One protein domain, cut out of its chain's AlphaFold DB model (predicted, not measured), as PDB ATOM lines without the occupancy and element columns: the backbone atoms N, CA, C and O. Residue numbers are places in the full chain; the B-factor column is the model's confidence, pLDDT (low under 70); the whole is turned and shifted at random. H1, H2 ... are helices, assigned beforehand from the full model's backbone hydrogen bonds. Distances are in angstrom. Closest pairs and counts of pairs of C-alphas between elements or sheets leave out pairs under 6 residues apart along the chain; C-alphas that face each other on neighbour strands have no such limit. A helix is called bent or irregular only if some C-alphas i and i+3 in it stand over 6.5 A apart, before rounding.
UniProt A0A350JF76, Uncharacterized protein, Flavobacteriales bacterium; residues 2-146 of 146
ATOM      1  N   THR A   2      15.170  -7.088  40.565       76.62
ATOM      2  CA  THR A   2      14.043  -6.837  39.636       76.62
ATOM      3  C   THR A   2      13.737  -7.998  38.680       76.62
ATOM      4  O   THR A   2      12.580  -8.364  38.521       76.62
ATOM      5  N   PHE A   3      14.763  -8.631  38.103       77.12
ATOM      6  CA  PHE A   3      14.605  -9.780  37.198       77.12
ATOM      7  C   PHE A   3      13.848 -10.964  37.833       77.12
ATOM      8  O   PHE A   3      12.965 -11.546  37.210       77.12
ATOM      9  N   TYR A   4      14.129 -11.269  39.103       74.88
ATOM     10  CA  TYR A   4      13.481 -12.360  39.839       74.88
ATOM     11  C   TYR A   4      11.997 -12.075  40.089       74.88
ATOM     12  O   TYR A   4      11.156 -12.943  39.871       74.88
ATOM     13  N   PHE A   5      11.667 -10.838  40.485       79.31
ATOM     14  CA  PHE A   5      10.276 -10.407  40.652       79.31
ATOM     15  C   PHE A   5       9.500 -10.469  39.339       79.31
ATOM     16  O   PHE A   5       8.364 -10.937  39.327       79.31
ATOM     17  N   ILE A   6      10.120 -10.047  38.234       82.44
ATOM     18  CA  ILE A   6       9.508 -10.134  36.906       82.44
ATOM     19  C   ILE A   6       9.183 -11.586  36.571       82.44
ATOM     20  O   ILE A   6       8.050 -11.879  36.205       82.44
ATOM     21  N   GLY A   7      10.129 -12.512  36.721       77.00
ATOM     22  CA  GLY A   7       9.846 -13.896  36.353       77.00
ATOM     23  C   GLY A   7       8.865 -14.606  37.290       77.00
ATOM     24  O   GLY A   7       8.078 -15.422  36.816       77.00
ATOM     25  N   LEU A   8       8.804 -14.235  38.577       78.94
ATOM     26  CA  LEU A   8       7.729 -14.680  39.473       78.94
ATOM     27  C   LEU A   8       6.357 -14.191  38.984       78.94
ATOM     28  O   LEU A   8       5.416 -14.981  38.895       78.94
ATOM     29  N   LEU A   9       6.249 -12.911  38.612       84.56
ATOM     30  CA  LEU A   9       5.014 -12.346  38.062       84.56
ATOM     31  C   LEU A   9       4.621 -13.016  36.741       84.56
ATOM     32  O   LEU A   9       3.449 -13.325  36.550       84.56
ATOM     33  N   VAL A  10       5.581 -13.295  35.857       83.00
ATOM     34  CA  VAL A  10       5.341 -14.007  34.591       83.00
ATOM     35  C   VAL A  10       4.853 -15.437  34.842       83.00
ATOM     36  O   VAL A  10       3.905 -15.884  34.194       83.00
ATOM     37  N   SER A  11       5.440 -16.153  35.805       75.75
ATOM     38  CA  SER A  11       5.003 -17.509  36.155       75.75
ATOM     39  C   SER A  11       3.589 -17.534  36.745       75.75
ATOM     40  O   SER A  11       2.798 -18.407  36.398       75.75
ATOM     41  N   LEU A  12       3.233 -16.563  37.592       80.94
ATOM     42  CA  LEU A  12       1.872 -16.437  38.127       80.94
ATOM     43  C   LEU A  12       0.862 -16.036  37.047       80.94
ATOM     44  O   LEU A  12      -0.206 -16.638  36.941       80.94
ATOM     45  N   ALA A  13       1.205 -15.039  36.229       83.75
ATOM     46  CA  ALA A  13       0.341 -14.537  35.168       83.75
ATOM     47  C   ALA A  13       0.069 -15.603  34.100       83.75
ATOM     48  O   ALA A  13      -1.065 -15.724  33.641       83.75
ATOM     49  N   SER A  14       1.079 -16.400  33.734       75.44
ATOM     50  CA  SER A  14       0.900 -17.530  32.817       75.44
ATOM     51  C   SER A  14      -0.058 -18.568  33.403       75.44
ATOM     52  O   SER A  14      -1.051 -18.880  32.753       75.44
ATOM     53  N   GLY A  15       0.142 -19.019  34.646       76.38
ATOM     54  CA  GLY A  15      -0.799 -19.928  35.316       76.38
ATOM     55  C   GLY A  15      -2.247 -19.411  35.315       76.38
ATOM     56  O   GLY A  15      -3.151 -20.115  34.870       76.38
ATOM     57  N   LEU A  16      -2.462 -18.152  35.718       82.81
ATOM     58  CA  LEU A  16      -3.783 -17.499  35.725       82.81
ATOM     59  C   LEU A  16      -4.417 -17.412  34.330       82.81
ATOM     60  O   LEU A  16      -5.604 -17.697  34.167       82.81
ATOM     61  N   TRP A  17      -3.640 -17.033  33.315       81.50
ATOM     62  CA  TRP A  17      -4.113 -16.947  31.933       81.50
ATOM     63  C   TRP A  17      -4.634 -18.293  31.420       81.50
ATOM     64  O   TRP A  17      -5.677 -18.355  30.767       81.50
ATOM     65  N   PHE A  18      -3.937 -19.378  31.757       74.94
ATOM     66  CA  PHE A  18      -4.281 -20.727  31.320       74.94
ATOM     67  C   PHE A  18      -5.513 -21.319  32.020       74.94
ATOM     68  O   PHE A  18      -6.175 -22.167  31.425       74.94
ATOM     69  N   ILE A  19      -5.882 -20.823  33.209       75.25
ATOM     70  CA  ILE A  19      -7.181 -21.121  33.844       75.25
ATOM     71  C   ILE A  19      -8.330 -20.536  33.010       75.25
ATOM     72  O   ILE A  19      -9.358 -21.180  32.820       75.25
ATOM     73  N   ILE A  20      -8.160 -19.313  32.496       80.81
ATOM     74  CA  ILE A  20      -9.207 -18.601  31.744       80.81
ATOM     75  C   ILE A  20      -9.313 -19.134  30.306       80.81
ATOM     76  O   ILE A  20     -10.410 -19.212  29.751       80.81
ATOM     77  N   LYS A  21      -8.182 -19.491  29.686       80.56
ATOM     78  CA  LYS A  21      -8.112 -20.026  28.318       80.56
ATOM     79  C   LYS A  21      -7.244 -21.288  28.256       80.56
ATOM     80  O   LYS A  21      -6.079 -21.204  27.855       80.56
ATOM     81  N   PRO A  22      -7.793 -22.461  28.619       71.44
ATOM     82  CA  PRO A  22      -7.053 -23.711  28.530       71.44
ATOM     83  C   PRO A  22      -6.760 -24.059  27.056       71.44
ATOM     84  O   PRO A  22      -7.675 -24.054  26.234       71.44
ATOM     85  N   PRO A  23      -5.506 -24.353  26.672       72.25
ATOM     86  CA  PRO A  23      -5.131 -24.699  25.312       72.25
ATOM     87  C   PRO A  23      -5.712 -26.041  24.897       72.25
ATOM     88  O   PRO A  23      -5.628 -27.035  25.618       72.25
ATOM     89  N   GLU A  24      -6.205 -26.067  23.664       75.50
ATOM     90  CA  GLU A  24      -6.751 -27.265  23.029       75.50
ATOM     91  C   GLU A  24      -5.660 -28.318  22.766       75.50
ATOM     92  O   GLU A  24      -5.898 -29.516  22.903       75.50
ATOM     93  N   ASN A  25      -4.431 -27.885  22.449       79.56
ATOM     94  CA  ASN A  25      -3.300 -28.774  22.187       79.56
ATOM     95  C   ASN A  25      -2.259 -28.736  23.317       79.56
ATOM     96  O   ASN A  25      -1.407 -27.848  23.381       79.56
ATOM     97  N   LYS A  26      -2.281 -29.765  24.168       76.19
ATOM     98  CA  LYS A  26      -1.370 -29.905  25.317       76.19
ATOM     99  C   LYS A  26       0.048 -30.362  24.944       76.19
ATOM    100  O   LYS A  26       0.946 -30.283  25.777       76.19
ATOM    101  N   LYS A  27       0.293 -30.804  23.701       82.62
ATOM    102  CA  LYS A  27       1.599 -31.344  23.269       82.62
ATOM    103  C   LYS A  27       2.734 -30.343  23.474       82.62
ATOM    104  O   LYS A  27       3.804 -30.712  23.945       82.62
ATOM    105  N   TRP A  28       2.494 -29.076  23.145       79.88
ATOM    106  CA  TRP A  28       3.493 -28.019  23.297       79.88
ATOM    107  C   TRP A  28       3.827 -27.727  24.759       79.88
ATOM    108  O   TRP A  28       4.981 -27.441  25.056       79.88
ATOM    109  N   ILE A  29       2.861 -27.874  25.673       78.50
ATOM    110  CA  ILE A  29       3.095 -27.715  27.116       78.50
ATOM    111  C   ILE A  29       4.046 -28.802  27.610       78.50
ATOM    112  O   ILE A  29       5.016 -28.490  28.289       78.50
ATOM    113  N   PHE A  30       3.825 -30.058  27.215       79.81
ATOM    114  CA  PHE A  30       4.705 -31.165  27.596       79.81
ATOM    115  C   PHE A  30       6.106 -31.051  26.990       79.81
ATOM    116  O   PHE A  30       7.091 -31.318  27.673       79.81
ATOM    117  N   LEU A  31       6.217 -30.607  25.735       83.94
ATOM    118  CA  LEU A  31       7.519 -30.336  25.116       83.94
ATOM    119  C   LEU A  31       8.259 -29.202  25.834       83.94
ATOM    120  O   LEU A  31       9.462 -29.303  26.059       83.94
ATOM    121  N   PHE A  32       7.548 -28.141  26.221       80.19
ATOM    122  CA  PHE A  32       8.131 -27.024  26.959       80.19
ATOM    123  C   PHE A  32       8.555 -27.439  28.372       80.19
ATOM    124  O   PHE A  32       9.663 -27.119  28.794       80.19
ATOM    125  N   LEU A  33       7.730 -28.238  29.058       82.31
ATOM    126  CA  LEU A  33       8.043 -28.840  30.352       82.31
ATOM    127  C   LEU A  33       9.317 -29.692  30.301       82.31
ATOM    128  O   LEU A  33      10.224 -29.500  31.113       82.31
ATOM    129  N   ALA A  34       9.394 -30.608  29.331       85.25
ATOM    130  CA  ALA A  34      10.544 -31.485  29.146       85.25
ATOM    131  C   ALA A  34      11.809 -30.690  28.783       85.25
ATOM    132  O   ALA A  34      12.888 -30.985  29.291       85.25
ATOM    133  N   SER A  35      11.675 -29.647  27.958       86.00
ATOM    134  CA  SER A  35      12.776 -28.741  27.609       86.00
ATOM    135  C   SER A  35      13.307 -27.980  28.831       86.00
ATOM    136  O   SER A  35      14.518 -27.940  29.049       86.00
ATOM    137  N   GLY A  36      12.422 -27.447  29.684       86.06
ATOM    138  CA  GLY A  36      12.809 -26.798  30.942       86.06
ATOM    139  C   GLY A  36      13.550 -27.749  31.889       86.06
ATOM    140  O   GLY A  36      14.599 -27.391  32.425       86.06
ATOM    141  N   GLY A  37      13.070 -28.992  32.020       87.00
ATOM    142  CA  GLY A  37      13.752 -30.033  32.798       87.00
ATOM    143  C   GLY A  37      15.135 -30.392  32.237       87.00
ATOM    144  O   GLY A  37      16.113 -30.459  32.980       87.00
ATOM    145  N   ALA A  38      15.254 -30.548  30.915       89.56
ATOM    146  CA  ALA A  38      16.532 -30.825  30.255       89.56
ATOM    147  C   ALA A  38      17.542 -29.673  30.418       89.56
ATOM    148  O   ALA A  38      18.742 -29.901  30.603       89.56
ATOM    149  N   PHE A  39      17.064 -28.428  30.393       89.19
ATOM    150  CA  PHE A  39      17.897 -27.253  30.620       89.19
ATOM    151  C   PHE A  39      18.432 -27.204  32.059       89.19
ATOM    152  O   PHE A  39      19.630 -26.999  32.262       89.19
ATOM    153  N   LEU A  40      17.586 -27.469  33.061       87.81
ATOM    154  CA  LEU A  40      18.032 -27.601  34.452       87.81
ATOM    155  C   LEU A  40      19.041 -28.733  34.622       87.81
ATOM    156  O   LEU A  40      20.054 -28.554  35.295       87.81
ATOM    157  N   MET A  41      18.817 -29.868  33.953       90.50
ATOM    158  CA  MET A  41      19.773 -30.967  33.991       90.50
ATOM    159  C   MET A  41      21.130 -30.585  33.418       90.50
ATOM    160  O   MET A  41      22.160 -30.898  34.012       90.50
ATOM    161  N   THR A  42      21.134 -29.837  32.316       91.69
ATOM    162  CA  THR A  42      22.365 -29.280  31.751       91.69
ATOM    163  C   THR A  42      23.108 -28.453  32.797       91.69
ATOM    164  O   THR A  42      24.294 -28.692  33.014       91.69
ATOM    165  N   ILE A  43      22.435 -27.537  33.502       87.69
ATOM    166  CA  ILE A  43      23.062 -26.704  34.543       87.69
ATOM    167  C   ILE A  43      23.594 -27.551  35.701       87.69
ATOM    168  O   ILE A  43      24.713 -27.317  36.158       87.69
ATOM    169  N   ILE A  44      22.829 -28.547  36.151       89.88
ATOM    170  CA  ILE A  44      23.248 -29.442  37.232       89.88
ATOM    171  C   ILE A  44      24.561 -30.137  36.866       89.88
ATOM    172  O   ILE A  44      25.513 -30.050  37.630       89.88
ATOM    173  N   PHE A  45      24.655 -30.762  35.692       92.62
ATOM    174  CA  PHE A  45      25.855 -31.515  35.310       92.62
ATOM    175  C   PHE A  45      27.053 -30.641  34.939       92.62
ATOM    176  O   PHE A  45      28.188 -31.049  35.158       92.62
ATOM    177  N   THR A  46      26.822 -29.463  34.359       89.75
ATOM    178  CA  THR A  46      27.914 -28.607  33.860       89.75
ATOM    179  C   THR A  46      28.435 -27.610  34.888       89.75
ATOM    180  O   THR A  46      29.553 -27.134  34.731       89.75
ATOM    181  N   HIS A  47      27.663 -27.304  35.935       85.94
ATOM    182  CA  HIS A  47      28.021 -26.269  36.908       85.94
ATOM    183  C   HIS A  47      27.881 -26.743  38.358       85.94
ATOM    184  O   HIS A  47      28.869 -26.764  39.085       85.94
ATOM    185  N   ILE A  48      26.683 -27.175  38.775       86.44
ATOM    186  CA  ILE A  48      26.399 -27.467  40.195       86.44
ATOM    187  C   ILE A  48      27.153 -28.710  40.673       86.44
ATOM    188  O   ILE A  48      27.711 -28.721  41.766       86.44
ATOM    189  N   LEU A  49      27.155 -29.771  39.867       91.00
ATOM    190  CA  LEU A  49      27.780 -31.035  40.226       91.00
ATOM    191  C   LEU A  49      29.309 -30.893  40.321       91.00
ATOM    192  O   LEU A  49      29.839 -31.270  41.362       91.00
ATOM    193  N   PRO A  50      30.025 -30.304  39.340       91.38
ATOM    194  CA  PRO A  50      31.453 -30.024  39.494       91.38
ATOM    195  C   PRO A  50      31.774 -29.236  40.769       91.38
ATOM    196  O   PRO A  50      32.601 -29.681  41.560       91.38
ATOM    197  N   GLU A  51      31.057 -28.137  41.024       87.81
ATOM    198  CA  GLU A  51      31.267 -27.293  42.209       87.81
ATOM    199  C   GLU A  51      31.046 -28.075  43.518       87.81
ATOM    200  O   GLU A  51      31.841 -27.977  44.451       87.81
ATOM    201  N   LEU A  52      30.012 -28.922  43.584       89.81
ATOM    202  CA  LEU A  52      29.748 -29.775  44.746       89.81
ATOM    203  C   LEU A  52      30.926 -30.715  45.053       89.81
ATOM    204  O   LEU A  52      31.311 -30.866  46.215       89.81
ATOM    205  N   PHE A  53      31.488 -31.344  44.018       94.12
ATOM    206  CA  PHE A  53      32.616 -32.266  44.156       94.12
ATOM    207  C   PHE A  53      33.947 -31.552  44.425       94.12
ATOM    208  O   PHE A  53      34.848 -32.170  44.984       94.12
ATOM    209  N   GLU A  54      34.072 -30.267  44.095       92.12
ATOM    210  CA  GLU A  54      35.227 -29.449  44.483       92.12
ATOM    211  C   GLU A  54      35.159 -29.001  45.951       92.12
ATOM    212  O   GLU A  54      36.176 -29.009  46.644       92.12
ATOM    213  N   VAL A  55      33.970 -28.634  46.447       89.25
ATOM    214  CA  VAL A  55      33.802 -28.062  47.796       89.25
ATOM    215  C   VAL A  55      33.779 -29.131  48.894       89.25
ATOM    216  O   VAL A  55      34.351 -28.917  49.963       89.25
ATOM    217  N   ILE A  56      33.128 -30.276  48.660       91.75
ATOM    218  CA  ILE A  56      33.014 -31.378  49.637       91.75
ATOM    219  C   ILE A  56      33.293 -32.752  48.999       91.75
ATOM    220  O   ILE A  56      32.423 -33.620  49.021       91.75
ATOM    221  N   PRO A  57      34.486 -32.997  48.429       93.06
ATOM    222  CA  PRO A  57      34.771 -34.161  47.580       93.06
ATOM    223  C   PRO A  57      34.404 -35.514  48.204       93.06
ATOM    224  O   PRO A  57      33.848 -36.378  47.527       93.06
ATOM    225  N   GLU A  58      34.670 -35.699  49.498       96.12
ATOM    226  CA  GLU A  58      34.386 -36.957  50.199       96.12
ATOM    227  C   GLU A  58      32.889 -37.151  50.492       96.12
ATOM    228  O   GLU A  58      32.395 -38.279  50.504       96.12
ATOM    229  N   GLN A  59      32.147 -36.062  50.725       96.81
ATOM    230  CA  GLN A  59      30.732 -36.101  51.110       96.81
ATOM    231  C   GLN A  59      29.775 -35.822  49.941       96.81
ATOM    232  O   GLN A  59      28.578 -36.086  50.067       96.81
ATOM    233  N   ALA A  60      30.277 -35.322  48.809       93.94
ATOM    234  CA  ALA A  60      29.496 -34.860  47.663       93.94
ATOM    235  C   ALA A  60      28.514 -35.921  47.160       93.94
ATOM    236  O   ALA A  60      27.330 -35.635  46.988       93.94
ATOM    237  N   GLY A  61      28.976 -37.166  47.001       95.75
ATOM    238  CA  GLY A  61      28.126 -38.276  46.565       95.75
ATOM    239  C   GLY A  61      26.975 -38.564  47.533       95.75
ATOM    240  O   GLY A  61      25.837 -38.753  47.101       95.75
ATOM    241  N   TYR A  62      27.238 -38.537  48.843       96.94
ATOM    242  CA  TYR A  62      26.212 -38.759  49.865       96.94
ATOM    243  C   TYR A  62      25.215 -37.599  49.935       96.94
ATOM    244  O   TYR A  62      24.010 -37.836  50.006       96.94
ATOM    245  N   ALA A  63      25.698 -36.356  49.868       92.50
ATOM    246  CA  ALA A  63      24.853 -35.164  49.853       92.50
ATOM    247  C   ALA A  63      23.948 -35.126  48.608       92.50
ATOM    248  O   ALA A  63      22.746 -34.878  48.729       92.50
ATOM    249  N   LEU A  64      24.502 -35.448  47.433       93.50
ATOM    250  CA  LEU A  64      23.757 -35.576  46.182       93.50
ATOM    251  C   LEU A  64      22.661 -36.637  46.299       93.50
ATOM    252  O   LEU A  64      21.505 -36.357  45.988       93.50
ATOM    253  N   LEU A  65      23.007 -37.842  46.763       95.44
ATOM    254  CA  LEU A  65      22.055 -38.946  46.866       95.44
ATOM    255  C   LEU A  65      20.947 -38.648  47.881       95.44
ATOM    256  O   LEU A  65      19.787 -38.955  47.619       95.44
ATOM    257  N   ALA A  66      21.280 -38.014  49.007       95.06
ATOM    258  CA  ALA A  66      20.296 -37.594  49.999       95.06
ATOM    259  C   ALA A  66      19.317 -36.558  49.422       95.06
ATOM    260  O   ALA A  66      18.104 -36.720  49.555       95.06
ATOM    261  N   GLY A  67      19.824 -35.528  48.735       92.12
ATOM    262  CA  GLY A  67      18.986 -34.527  48.073       92.12
ATOM    263  C   GLY A  67      18.105 -35.129  46.973       92.12
ATOM    264  O   GLY A  67      16.909 -34.849  46.912       92.12
ATOM    265  N   PHE A  68      18.673 -36.011  46.149       92.50
ATOM    266  CA  PHE A  68      17.953 -36.717  45.091       92.50
ATOM    267  C   PHE A  68      16.853 -37.629  45.648       92.50
ATOM    268  O   PHE A  68      15.732 -37.623  45.143       92.50
ATOM    269  N   LEU A  69      17.129 -38.357  46.735       95.25
ATOM    270  CA  LEU A  69      16.138 -39.193  47.411       95.25
ATOM    271  C   LEU A  69      14.962 -38.361  47.936       95.25
ATOM    272  O   LEU A  69      13.812 -38.753  47.752       95.25
ATOM    273  N   ILE A  70      15.233 -37.208  48.554       94.00
ATOM    274  CA  ILE A  70      14.180 -36.291  49.010       94.00
ATOM    275  C   ILE A  70      13.311 -35.850  47.827       94.00
ATOM    276  O   ILE A  70      12.086 -35.876  47.937       94.00
ATOM    277  N   GLN A  71      13.920 -35.500  46.692       91.62
ATOM    278  CA  GLN A  71      13.176 -35.086  45.500       91.62
ATOM    279  C   GLN A  71      12.321 -36.219  44.913       91.62
ATOM    280  O   GLN A  71      11.148 -35.989  44.630       91.62
ATOM    281  N   ILE A  72      12.833 -37.454  44.838       90.50
ATOM    282  CA  ILE A  72      12.043 -38.630  44.421       90.50
ATOM    283  C   ILE A  72      10.846 -38.858  45.349       90.50
ATOM    284  O   ILE A  72       9.747 -39.180  44.895       90.50
ATOM    285  N   LEU A  73      11.035 -38.710  46.664       91.94
ATOM    286  CA  LEU A  73       9.934 -38.864  47.613       91.94
ATOM    287  C   LEU A  73       8.852 -37.807  47.373       91.94
ATOM    288  O   LEU A  73       7.668 -38.145  47.352       91.94
ATOM    289  N   LEU A  74       9.246 -36.548  47.161       90.19
ATOM    290  CA  LEU A  74       8.315 -35.460  46.857       90.19
ATOM    291  C   LEU A  74       7.583 -35.681  45.528       90.19
ATOM    292  O   LEU A  74       6.370 -35.484  45.483       90.19
ATOM    293  N   GLU A  75       8.269 -36.162  44.489       85.62
ATOM    294  CA  GLU A  75       7.665 -36.528  43.199       85.62
ATOM    295  C   GLU A  75       6.622 -37.650  43.354       85.62
ATOM    296  O   GLU A  75       5.508 -37.584  42.829       85.62
ATOM    297  N   ASN A  76       6.926 -38.671  44.158       85.81
ATOM    298  CA  ASN A  76       5.984 -39.760  44.403       85.81
ATOM    299  C   ASN A  76       4.717 -39.272  45.138       85.81
ATOM    300  O   ASN A  76       3.605 -39.703  44.823       85.81
ATOM    301  N   TYR A  77       4.850 -38.326  46.078       85.31
ATOM    302  CA  TYR A  77       3.698 -37.687  46.732       85.31
ATOM    303  C   TYR A  77       2.964 -36.683  45.823       85.31
ATOM    304  O   TYR A  77       1.745 -36.514  45.955       85.31
ATOM    305  N   SER A  78       3.657 -36.056  44.866       79.44
ATOM    306  CA  SER A  78       3.043 -35.204  43.838       79.44
ATOM    307  C   SER A  78       2.256 -36.012  42.799       79.44
ATOM    308  O   SER A  78       1.457 -35.438  42.059       79.44
ATOM    309  N   LYS A  79       2.445 -37.342  42.757       77.00
ATOM    310  CA  LYS A  79       1.937 -38.259  41.722       77.00
ATOM    311  C   LYS A  79       2.332 -37.849  40.299       77.00
ATOM    312  O   LYS A  79       1.611 -38.163  39.350       77.00
ATOM    313  N   GLY A  80       3.425 -37.103  40.142       67.25
ATOM    314  CA  GLY A  80       3.840 -36.581  38.841       67.25
ATOM    315  C   GLY A  80       2.797 -35.652  38.206       67.25
ATOM    316  O   GLY A  80       2.686 -35.591  36.980       67.25
ATOM    317  N   ILE A  81       2.004 -34.941  39.020       71.56
ATOM    318  CA  ILE A  81       1.068 -33.904  38.553       71.56
ATOM    319  C   ILE A  81       1.791 -32.866  37.687       71.56
ATOM    320  O   ILE A  81       1.275 -32.465  36.646       71.56
ATOM    321  N   GLU A  82       3.011 -32.505  38.076       59.53
ATOM    322  CA  GLU A  82       3.896 -31.610  37.327       59.53
ATOM    323  C   GLU A  82       4.279 -32.126  35.940       59.53
ATOM    324  O   GLU A  82       4.631 -31.335  35.074       59.53
ATOM    325  N   HIS A  83       4.146 -33.433  35.702       65.00
ATOM    326  CA  HIS A  83       4.361 -34.096  34.415       65.00
ATOM    327  C   HIS A  83       3.053 -34.417  33.675       65.00
ATOM    328  O   HIS A  83       3.069 -35.023  32.606       65.00
ATOM    329  N   GLY A  84       1.908 -33.975  34.209       58.09
ATOM    330  CA  GLY A  84       0.576 -34.182  33.636       58.09
ATOM    331  C   GLY A  84       0.021 -35.595  33.787       58.09
ATOM    332  O   GLY A  84      -0.928 -35.944  33.085       58.09
ATOM    333  N   HIS A  85       0.549 -36.399  34.717       65.31
ATOM    334  CA  HIS A  85       0.056 -37.754  35.011       65.31
ATOM    335  C   HIS A  85      -1.193 -37.799  35.911       65.31
ATOM    336  O   HIS A  85      -1.582 -38.861  36.408       65.31
ATOM    337  N   ALA A  86      -1.864 -36.658  36.072       59.94
ATOM    338  CA  ALA A  86      -3.120 -36.505  36.789       59.94
ATOM    339  C   ALA A  86      -4.152 -37.584  36.405       59.94
ATOM    340  O   ALA A  86      -4.697 -37.591  35.301       59.94
ATOM    341  N   HIS A  87      -4.442 -38.503  37.328       56.78
ATOM    342  CA  HIS A  87      -5.533 -39.461  37.171       56.78
ATOM    343  C   HIS A  87      -6.857 -38.803  37.582       56.78
ATOM    344  O   HIS A  87      -6.993 -38.296  38.692       56.78
ATOM    345  N   SER A  88      -7.865 -38.867  36.710       55.12
ATOM    346  CA  SER A  88      -9.145 -38.136  36.780       55.12
ATOM    347  C   SER A  88     -10.095 -38.490  37.946       55.12
ATOM    348  O   SER A  88     -11.239 -38.047  37.965       55.12
ATOM    349  N   LYS A  89      -9.653 -39.273  38.939       59.88
ATOM    350  CA  LYS A  89     -10.428 -39.658  40.138       59.88
ATOM    351  C   LYS A  89      -9.598 -39.522  41.417       59.88
ATOM    352  O   LYS A  89      -9.446 -40.474  42.181       59.88
ATOM    353  N   GLN A  90      -9.018 -38.349  41.642       66.62
ATOM    354  CA  GLN A  90      -8.231 -38.078  42.843       66.62
ATOM    355  C   GLN A  90      -9.128 -37.488  43.943       66.62
ATOM    356  O   GLN A  90      -9.927 -36.591  43.685       66.62
ATOM    357  N   SER A  91      -9.033 -38.005  45.173       79.88
ATOM    358  CA  SER A  91      -9.754 -37.424  46.311       79.88
ATOM    359  C   SER A  91      -9.208 -36.031  46.640       79.88
ATOM    360  O   SER A  91      -8.026 -35.756  46.430       79.88
ATOM    361  N   THR A  92     -10.038 -35.163  47.223       80.44
ATOM    362  CA  THR A  92      -9.632 -33.814  47.659       80.44
ATOM    363  C   THR A  92      -8.401 -33.845  48.573       80.44
ATOM    364  O   THR A  92      -7.496 -33.028  48.432       80.44
ATOM    365  N   GLN A  93      -8.309 -34.840  49.462       82.31
ATOM    366  CA  GLN A  93      -7.141 -35.040  50.322       82.31
ATOM    367  C   GLN A  93      -5.866 -35.323  49.513       82.31
ATOM    368  O   GLN A  93      -4.810 -34.773  49.815       82.31
ATOM    369  N   ALA A  94      -5.957 -36.150  48.471       80.88
ATOM    370  CA  ALA A  94      -4.818 -36.454  47.617       80.88
ATOM    371  C   ALA A  94      -4.368 -35.236  46.789       80.88
ATOM    372  O   ALA A  94      -3.177 -35.111  46.534       80.88
ATOM    373  N   LEU A  95      -5.277 -34.325  46.420       81.44
ATOM    374  CA  LEU A  95      -4.914 -33.058  45.772       81.44
ATOM    375  C   LEU A  95      -4.129 -32.136  46.714       81.44
ATOM    376  O   LEU A  95      -3.103 -31.594  46.313       81.44
ATOM    377  N   TYR A  96      -4.551 -32.004  47.977       84.31
ATOM    378  CA  TYR A  96      -3.822 -31.194  48.960       84.31
ATOM    379  C   TYR A  96      -2.424 -31.742  49.267       84.31
ATOM    380  O   TYR A  96      -1.474 -30.966  49.364       84.31
ATOM    381  N   ILE A  97      -2.283 -33.068  49.383       86.88
ATOM    382  CA  ILE A  97      -0.978 -33.714  49.586       86.88
ATOM    383  C   ILE A  97      -0.058 -33.426  48.400       86.88
ATOM    384  O   ILE A  97       1.077 -32.995  48.600       86.88
ATOM    385  N   SER A  98      -0.549 -33.616  47.171       83.44
ATOM    386  CA  SER A  98       0.262 -33.373  45.981       83.44
ATOM    387  C   SER A  98       0.615 -31.894  45.812       83.44
ATOM    388  O   SER A  98       1.755 -31.588  45.483       83.44
ATOM    389  N   PHE A  99      -0.305 -30.972  46.118       84.06
ATOM    390  CA  PHE A  99      -0.019 -29.534  46.138       84.06
ATOM    391  C   PHE A  99       1.104 -29.189  47.124       84.06
ATOM    392  O   PHE A  99       2.063 -28.515  46.757       84.06
ATOM    393  N   PHE A 100       1.031 -29.688  48.361       88.94
ATOM    394  CA  PHE A 100       2.064 -29.431  49.362       88.94
ATOM    395  C   PHE A 100       3.420 -30.039  48.970       88.94
ATOM    396  O   PHE A 100       4.452 -29.383  49.111       88.94
ATOM    397  N   ALA A 101       3.420 -31.260  48.423       90.00
ATOM    398  CA  ALA A 101       4.627 -31.902  47.908       90.00
ATOM    399  C   ALA A 101       5.274 -31.077  46.781       90.00
ATOM    400  O   ALA A 101       6.484 -30.864  46.808       90.00
ATOM    401  N   LEU A 102       4.474 -30.529  45.859       86.12
ATOM    402  CA  LEU A 102       4.939 -29.640  44.786       86.12
ATOM    403  C   LEU A 102       5.509 -28.323  45.319       86.12
ATOM    404  O   LEU A 102       6.527 -27.846  44.817       86.12
ATOM    405  N   CYS A 103       4.893 -27.735  46.349       88.62
ATOM    406  CA  CYS A 103       5.433 -26.541  47.001       88.62
ATOM    407  C   CYS A 103       6.812 -26.811  47.611       88.62
ATOM    408  O   CYS A 103       7.729 -26.016  47.418       88.62
ATOM    409  N   LEU A 104       6.973 -27.934  48.319       91.88
ATOM    410  CA  LEU A 104       8.265 -28.322  48.889       91.88
ATOM    411  C   LEU A 104       9.296 -28.653  47.807       91.88
ATOM    412  O   LEU A 104      10.434 -28.201  47.905       91.88
ATOM    413  N   HIS A 105       8.902 -29.370  46.756       89.56
ATOM    414  CA  HIS A 105       9.764 -29.658  45.610       89.56
ATOM    415  C   HIS A 105      10.297 -28.351  45.008       89.56
ATOM    416  O   HIS A 105      11.507 -28.168  44.867       89.56
ATOM    417  N   ALA A 106       9.396 -27.408  44.705       86.81
ATOM    418  CA  ALA A 106       9.745 -26.113  44.128       86.81
ATOM    419  C   ALA A 106      10.606 -25.252  45.066       86.81
ATOM    420  O   ALA A 106      11.484 -24.531  44.594       86.81
ATOM    421  N   LEU A 107      10.390 -25.342  46.382       88.62
ATOM    422  CA  LEU A 107      11.231 -24.678  47.375       88.62
ATOM    423  C   LEU A 107      12.669 -25.207  47.322       88.62
ATOM    424  O   LEU A 107      13.606 -24.412  47.285       88.62
ATOM    425  N   ILE A 108      12.843 -26.533  47.296       89.38
ATOM    426  CA  ILE A 108      14.166 -27.169  47.264       89.38
ATOM    427  C   ILE A 108      14.895 -26.835  45.960       89.38
ATOM    428  O   ILE A 108      16.071 -26.485  45.993       89.38
ATOM    429  N   GLU A 109      14.196 -26.867  44.826       85.12
ATOM    430  CA  GLU A 109      14.754 -26.478  43.525       85.12
ATOM    431  C   GLU A 109      15.186 -25.001  43.487       85.12
ATOM    432  O   GLU A 109      16.161 -24.648  42.827       85.12
ATOM    433  N   GLY A 110      14.499 -24.138  44.241       83.44
ATOM    434  CA  GLY A 110      14.847 -22.727  44.397       83.44
ATOM    435  C   GLY A 110      15.992 -22.448  45.380       83.44
ATOM    436  O   GLY A 110      16.564 -21.360  45.329       83.44
ATOM    437  N   MET A 111      16.369 -23.385  46.260       84.19
ATOM    438  CA  MET A 111      17.398 -23.150  47.289       84.19
ATOM    439  C   MET A 111      18.765 -22.714  46.746       84.19
ATOM    440  O   MET A 111      19.351 -21.807  47.339       84.19
ATOM    441  N   PRO A 112      19.286 -23.259  45.631       78.81
ATOM    442  CA  PRO A 112      20.528 -22.767  45.038       78.81
ATOM    443  C   PRO A 112      20.509 -21.260  44.736       78.81
ATOM    444  O   PRO A 112      21.552 -20.611  44.789       78.81
ATOM    445  N   MET A 113      19.331 -20.667  44.504       73.88
ATOM    446  CA  MET A 113      19.165 -19.220  44.315       73.88
ATOM    447  C   MET A 113      19.344 -18.414  45.604       73.88
ATOM    448  O   MET A 113      19.634 -17.223  45.545       73.88
ATOM    449  N   ALA A 114      19.249 -19.029  46.785       70.88
ATOM    450  CA  ALA A 114      19.514 -18.344  48.048       70.88
ATOM    451  C   ALA A 114      20.980 -17.898  48.173       70.88
ATOM    452  O   ALA A 114      21.260 -16.911  48.848       70.88
ATOM    453  N   SER A 115      21.916 -18.547  47.470       64.44
ATOM    454  CA  SER A 115      23.320 -18.107  47.406       64.44
ATOM    455  C   SER A 115      23.475 -16.664  46.887       64.44
ATOM    456  O   SER A 115      24.404 -15.965  47.297       64.44
ATOM    457  N   ILE A 116      22.503 -16.167  46.104       58.59
ATOM    458  CA  ILE A 116      22.381 -14.759  45.679       58.59
ATOM    459  C   ILE A 116      22.201 -13.821  46.880       58.59
ATOM    460  O   ILE A 116      22.739 -12.714  46.885       58.59
ATOM    461  N   LEU A 117      21.436 -14.239  47.894       58.06
ATOM    462  CA  LEU A 117      21.190 -13.449  49.104       58.06
ATOM    463  C   LEU A 117      22.418 -13.397  50.024       58.06
ATOM    464  O   LEU A 117      22.615 -12.398  50.712       58.06
ATOM    465  N   PHE A 118      23.246 -14.445  50.025       57.69
ATOM    466  CA  PHE A 118      24.342 -14.619  50.986       57.69
ATOM    467  C   PHE A 118      25.736 -14.233  50.453       57.69
ATOM    468  O   PHE A 118      26.731 -14.528  51.107       57.69
ATOM    469  N   LYS A 119      25.834 -13.531  49.307       50.94
ATOM    470  CA  LYS A 119      27.116 -13.100  48.692       50.94
ATOM    471  C   LYS A 119      28.104 -14.259  48.449       50.94
ATOM    472  O   LYS A 119      29.313 -14.045  48.444       50.94
ATOM    473  N   SER A 120      27.599 -15.471  48.216       50.47
ATOM    474  CA  SER A 120      28.448 -16.603  47.839       50.47
ATOM    475  C   SER A 120      28.656 -16.641  46.319       50.47
ATOM    476  O   SER A 120      27.795 -16.215  45.547       50.47
ATOM    477  N   THR A 121      29.832 -17.097  45.897       48.00
ATOM    478  CA  THR A 121      30.460 -16.969  44.567       48.00
ATOM    479  C   THR A 121      29.876 -17.861  43.465       48.00
ATOM    480  O   THR A 121      30.610 -18.428  42.667       48.00
ATOM    481  N   THR A 122      28.562 -17.997  43.362       53.84
ATOM    482  CA  THR A 122      27.949 -18.795  42.292       53.84
ATOM    483  C   THR A 122      27.895 -17.971  40.995       53.84
ATOM    484  O   THR A 122      27.157 -17.001  40.873       53.84
ATOM    485  N   ALA A 123      28.708 -18.309  39.991       60.12
ATOM    486  CA  ALA A 123      28.823 -17.533  38.744       60.12
ATOM    487  C   ALA A 123      27.635 -17.707  37.764       60.12
ATOM    488  O   ALA A 123      27.582 -17.043  36.729       60.12
ATOM    489  N   PHE A 124      26.658 -18.567  38.089       70.44
ATOM    490  CA  PHE A 124      25.629 -19.050  37.150       70.44
ATOM    491  C   PHE A 124      24.187 -18.700  37.548       70.44
ATOM    492  O   PHE A 124      23.225 -19.321  37.091       70.44
ATOM    493  N   HIS A 125      24.027 -17.679  38.396       74.81
ATOM    494  CA  HIS A 125      22.736 -17.228  38.929       74.81
ATOM    495  C   HIS A 125      21.681 -16.993  37.856       74.81
ATOM    496  O   HIS A 125      20.538 -17.413  38.001       74.81
ATOM    497  N   HIS A 126      22.062 -16.333  36.763       77.31
ATOM    498  CA  HIS A 126      21.129 -15.945  35.714       77.31
ATOM    499  C   HIS A 126      20.636 -17.155  34.910       77.31
ATOM    500  O   HIS A 126      19.443 -17.276  34.644       77.31
ATOM    501  N   GLN A 127      21.540 -18.074  34.565       84.06
ATOM    502  CA  GLN A 127      21.227 -19.304  33.844       84.06
ATOM    503  C   GLN A 127      20.307 -20.183  34.686       84.06
ATOM    504  O   GLN A 127      19.270 -20.618  34.201       84.06
ATOM    505  N   LEU A 128      20.639 -20.381  35.962       81.69
ATOM    506  CA  LEU A 128      19.836 -21.198  36.867       81.69
ATOM    507  C   LEU A 128      18.459 -20.575  37.126       81.69
ATOM    508  O   LEU A 128      17.456 -21.279  37.085       81.69
ATOM    509  N   THR A 129      18.381 -19.246  37.244       79.56
ATOM    510  CA  THR A 129      17.097 -18.531  37.336       79.56
ATOM    511  C   THR A 129      16.232 -18.756  36.100       79.56
ATOM    512  O   THR A 129      15.055 -19.088  36.225       79.56
ATOM    513  N   ILE A 130      16.807 -18.595  34.902       82.44
ATOM    514  CA  ILE A 130      16.095 -18.846  33.644       82.44
ATOM    515  C   ILE A 130      15.628 -20.298  33.583       82.44
ATOM    516  O   ILE A 130      14.492 -20.547  33.199       82.44
ATOM    517  N   GLY A 131      16.471 -21.246  33.987       82.94
ATOM    518  CA  GLY A 131      16.129 -22.664  33.965       82.94
ATOM    519  C   GLY A 131      14.954 -23.003  34.863       82.94
ATOM    520  O   GLY A 131      14.007 -23.641  34.409       82.94
ATOM    521  N   ILE A 132      14.970 -22.493  36.096       84.38
ATOM    522  CA  ILE A 132      13.866 -22.671  37.041       84.38
ATOM    523  C   ILE A 132      12.598 -22.027  36.473       84.38
ATOM    524  O   ILE A 132      11.537 -22.639  36.499       84.38
ATOM    525  N   MET A 133      12.682 -20.826  35.889       79.81
ATOM    526  CA  MET A 133      11.520 -20.177  35.267       79.81
ATOM    527  C   MET A 133      10.952 -20.998  34.102       79.81
ATOM    528  O   MET A 133       9.744 -21.229  34.046       79.81
ATOM    529  N   LEU A 134      11.811 -21.472  33.195       82.12
ATOM    530  CA  LEU A 134      11.411 -22.289  32.047       82.12
ATOM    531  C   LEU A 134      10.808 -23.633  32.464       82.12
ATOM    532  O   LEU A 134       9.945 -24.144  31.758       82.12
ATOM    533  N   HIS A 135      11.224 -24.189  33.600       84.12
ATOM    534  CA  HIS A 135      10.645 -25.411  34.146       84.12
ATOM    535  C   HIS A 135       9.335 -25.147  34.913       84.12
ATOM    536  O   HIS A 135       8.349 -25.853  34.715       84.12
ATOM    537  N   LYS A 136       9.263 -24.092  35.734       81.38
ATOM    538  CA  LYS A 136       8.108 -23.818  36.609       81.38
ATOM    539  C   LYS A 136       6.891 -23.233  35.902       81.38
ATOM    540  O   LYS A 136       5.775 -23.501  36.339       81.38
ATOM    541  N   ILE A 137       7.070 -22.500  34.800       79.00
ATOM    542  CA  ILE A 137       5.948 -22.020  33.974       79.00
ATOM    543  C   ILE A 137       5.078 -23.198  33.486       79.00
ATOM    544  O   ILE A 137       3.887 -23.213  33.794       79.00
ATOM    545  N   PRO A 138       5.616 -24.214  32.781       76.69
ATOM    546  CA  PRO A 138       4.826 -25.368  32.363       76.69
ATOM    547  C   PRO A 138       4.240 -26.159  33.537       76.69
ATOM    548  O   PRO A 138       3.092 -26.587  33.441       76.69
ATOM    549  N   VAL A 139       4.956 -26.291  34.661       77.88
ATOM    550  CA  VAL A 139       4.417 -26.949  35.866       77.88
ATOM    551  C   VAL A 139       3.181 -26.214  36.400       77.88
ATOM    552  O   VAL A 139       2.151 -26.842  36.651       77.88
ATOM    553  N   ALA A 140       3.229 -24.882  36.500       76.44
ATOM    554  CA  ALA A 140       2.083 -24.075  36.925       76.44
ATOM    555  C   ALA A 140       0.871 -24.260  35.995       76.44
ATOM    556  O   ALA A 140      -0.263 -24.353  36.461       76.44
ATOM    557  N   ILE A 141       1.114 -24.383  34.687       73.69
ATOM    558  CA  ILE A 141       0.077 -24.662  33.687       73.69
ATOM    559  C   ILE A 141      -0.525 -26.054  33.899       73.69
ATOM    560  O   ILE A 141      -1.745 -26.192  33.899       73.69
ATOM    561  N   THR A 142       0.302 -27.087  34.103       72.81
ATOM    562  CA  THR A 142      -0.192 -28.453  34.349       72.81
ATOM    563  C   THR A 142      -1.028 -28.550  35.623       72.81
ATOM    564  O   THR A 142      -2.053 -29.226  35.615       72.81
ATOM    565  N   LEU A 143      -0.655 -27.816  36.678       73.75
ATOM    566  CA  LEU A 143      -1.413 -27.749  37.927       73.75
ATOM    567  C   LEU A 143      -2.765 -27.042  37.751       73.75
ATOM    568  O   LEU A 143      -3.759 -27.480  38.315       73.75
ATOM    569  N   ALA A 144      -2.817 -25.972  36.955       71.56
ATOM    570  CA  ALA A 144      -4.047 -25.229  36.674       71.56
ATOM    571  C   ALA A 144      -5.080 -26.013  35.837       71.56
ATOM    572  O   ALA A 144      -6.231 -25.596  35.741       71.56
ATOM    573  N   MET A 145      -4.666 -27.112  35.198       66.62
ATOM    574  CA  MET A 145      -5.514 -27.954  34.344       66.62
ATOM    575  C   MET A 145      -6.069 -29.207  35.033       66.62
ATOM    576  O   MET A 145      -6.762 -29.986  34.371       66.62
ATOM    577  N   LEU A 146      -5.710 -29.429  36.298       64.06
ATOM    578  CA  LEU A 146      -6.243 -30.485  37.161       64.06
ATOM    579  C   LEU A 146      -7.619 -30.126  37.713       64.06
ATOM    580  O   LEU A 146      -8.446 -31.060  37.796       64.06
TER     581      LEU A 146
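AT A GLANCE: This is residues 2 to 146 of the 146 residues of an uncharacterized protein of Flavobacteriales bacterium (UniProt A0A350JF76). An up-and-down bundle of four helices, in which H2, H3, H4 and H5 each run against the one before, has a fifth helix, H1, packed alongside H5 on its outside. Long H2 and H1 both pack on H5, which sits in the middle, while kinked H4 spans from H3 to H5, its residues 97 to 105 on H3 and its residues 109 to 116 on H5. The printed part has 145 residues with five named helices, H1 to H5 in chain order, and no named strand; the class is all helix. It is compact, with a radius of gyration of the C-alphas of 16.3 A and spans of 46 by 32 by 25 A.

IN THESE COORDINATES: H2, the longest helix, holds residues 27 to 55 and measures 40.6 A from C-alpha 27 at (1.599, -31.344, 23.269) to C-alpha 55. It has a kink of 33 degrees near residue 44 and is irregular, but only just: C-alphas 46 and 49 are 6.8 A apart. H5, residues 125 to 144, measures 28.0 A and ends at C-alpha 144, (-4.047, -25.229, 36.674). H1 is residues 2 to 20, from C-alpha 2 at (14.043, -6.837, 39.636), and H3 is residues 60 to 78. H4, residues 92 to 116, is 37.3 A long; it has a kink of 36 degrees near residue 110 and is irregular, with C-alphas 109 and 112 7.0 A apart.

HOW THE PARTS SIT: H2 touches the hub, H5, opposite ways at a steep tilt of 36 degrees, only just past shallow; the closest C-alphas, of Gly 36 and His 135, are 4.1 A apart. H1 touches H5 at a shallow tilt of 16 degrees, the same way, closest at the C-alphas of Gly 15 and Ile 141, 5.1 A. H4 and H5 form a helical hairpin with a shallow tilt of 10 degrees; their closest C-alphas, of Met 113 and His 125, are 6.8 A apart. H3 and H4, also a helical hairpin, touch at a shallow tilt of 31 degrees, closest at the C-alphas of Ser 78 and Ser 98, 4.0 A. H2 and H3 only just touch, only at the corner by their link, with 3 pairs of C-alphas within 8 A. H1 is apart from H2, H3 and H4. Every O i to N i+4 pair is within hydrogen-bond range in H1 and H3, against 23 of 25 in H2, 16 of 21 in H4 and 15 of 16 in H5.

THE WHOLE: The two C-alphas farthest apart, of Ile 20 and Glu 58, are 50.8 A apart. The printed part has no cut. The link from H3 to H4, 13 residues, is long. Residues 54 to 59, of which 54 to 55 belong to H2, stand free. The mean pLDDT of the printed part is 80.4; it is under 70 at residue 80 and residues 82 to 90, 115 to 123 and 145 to 146.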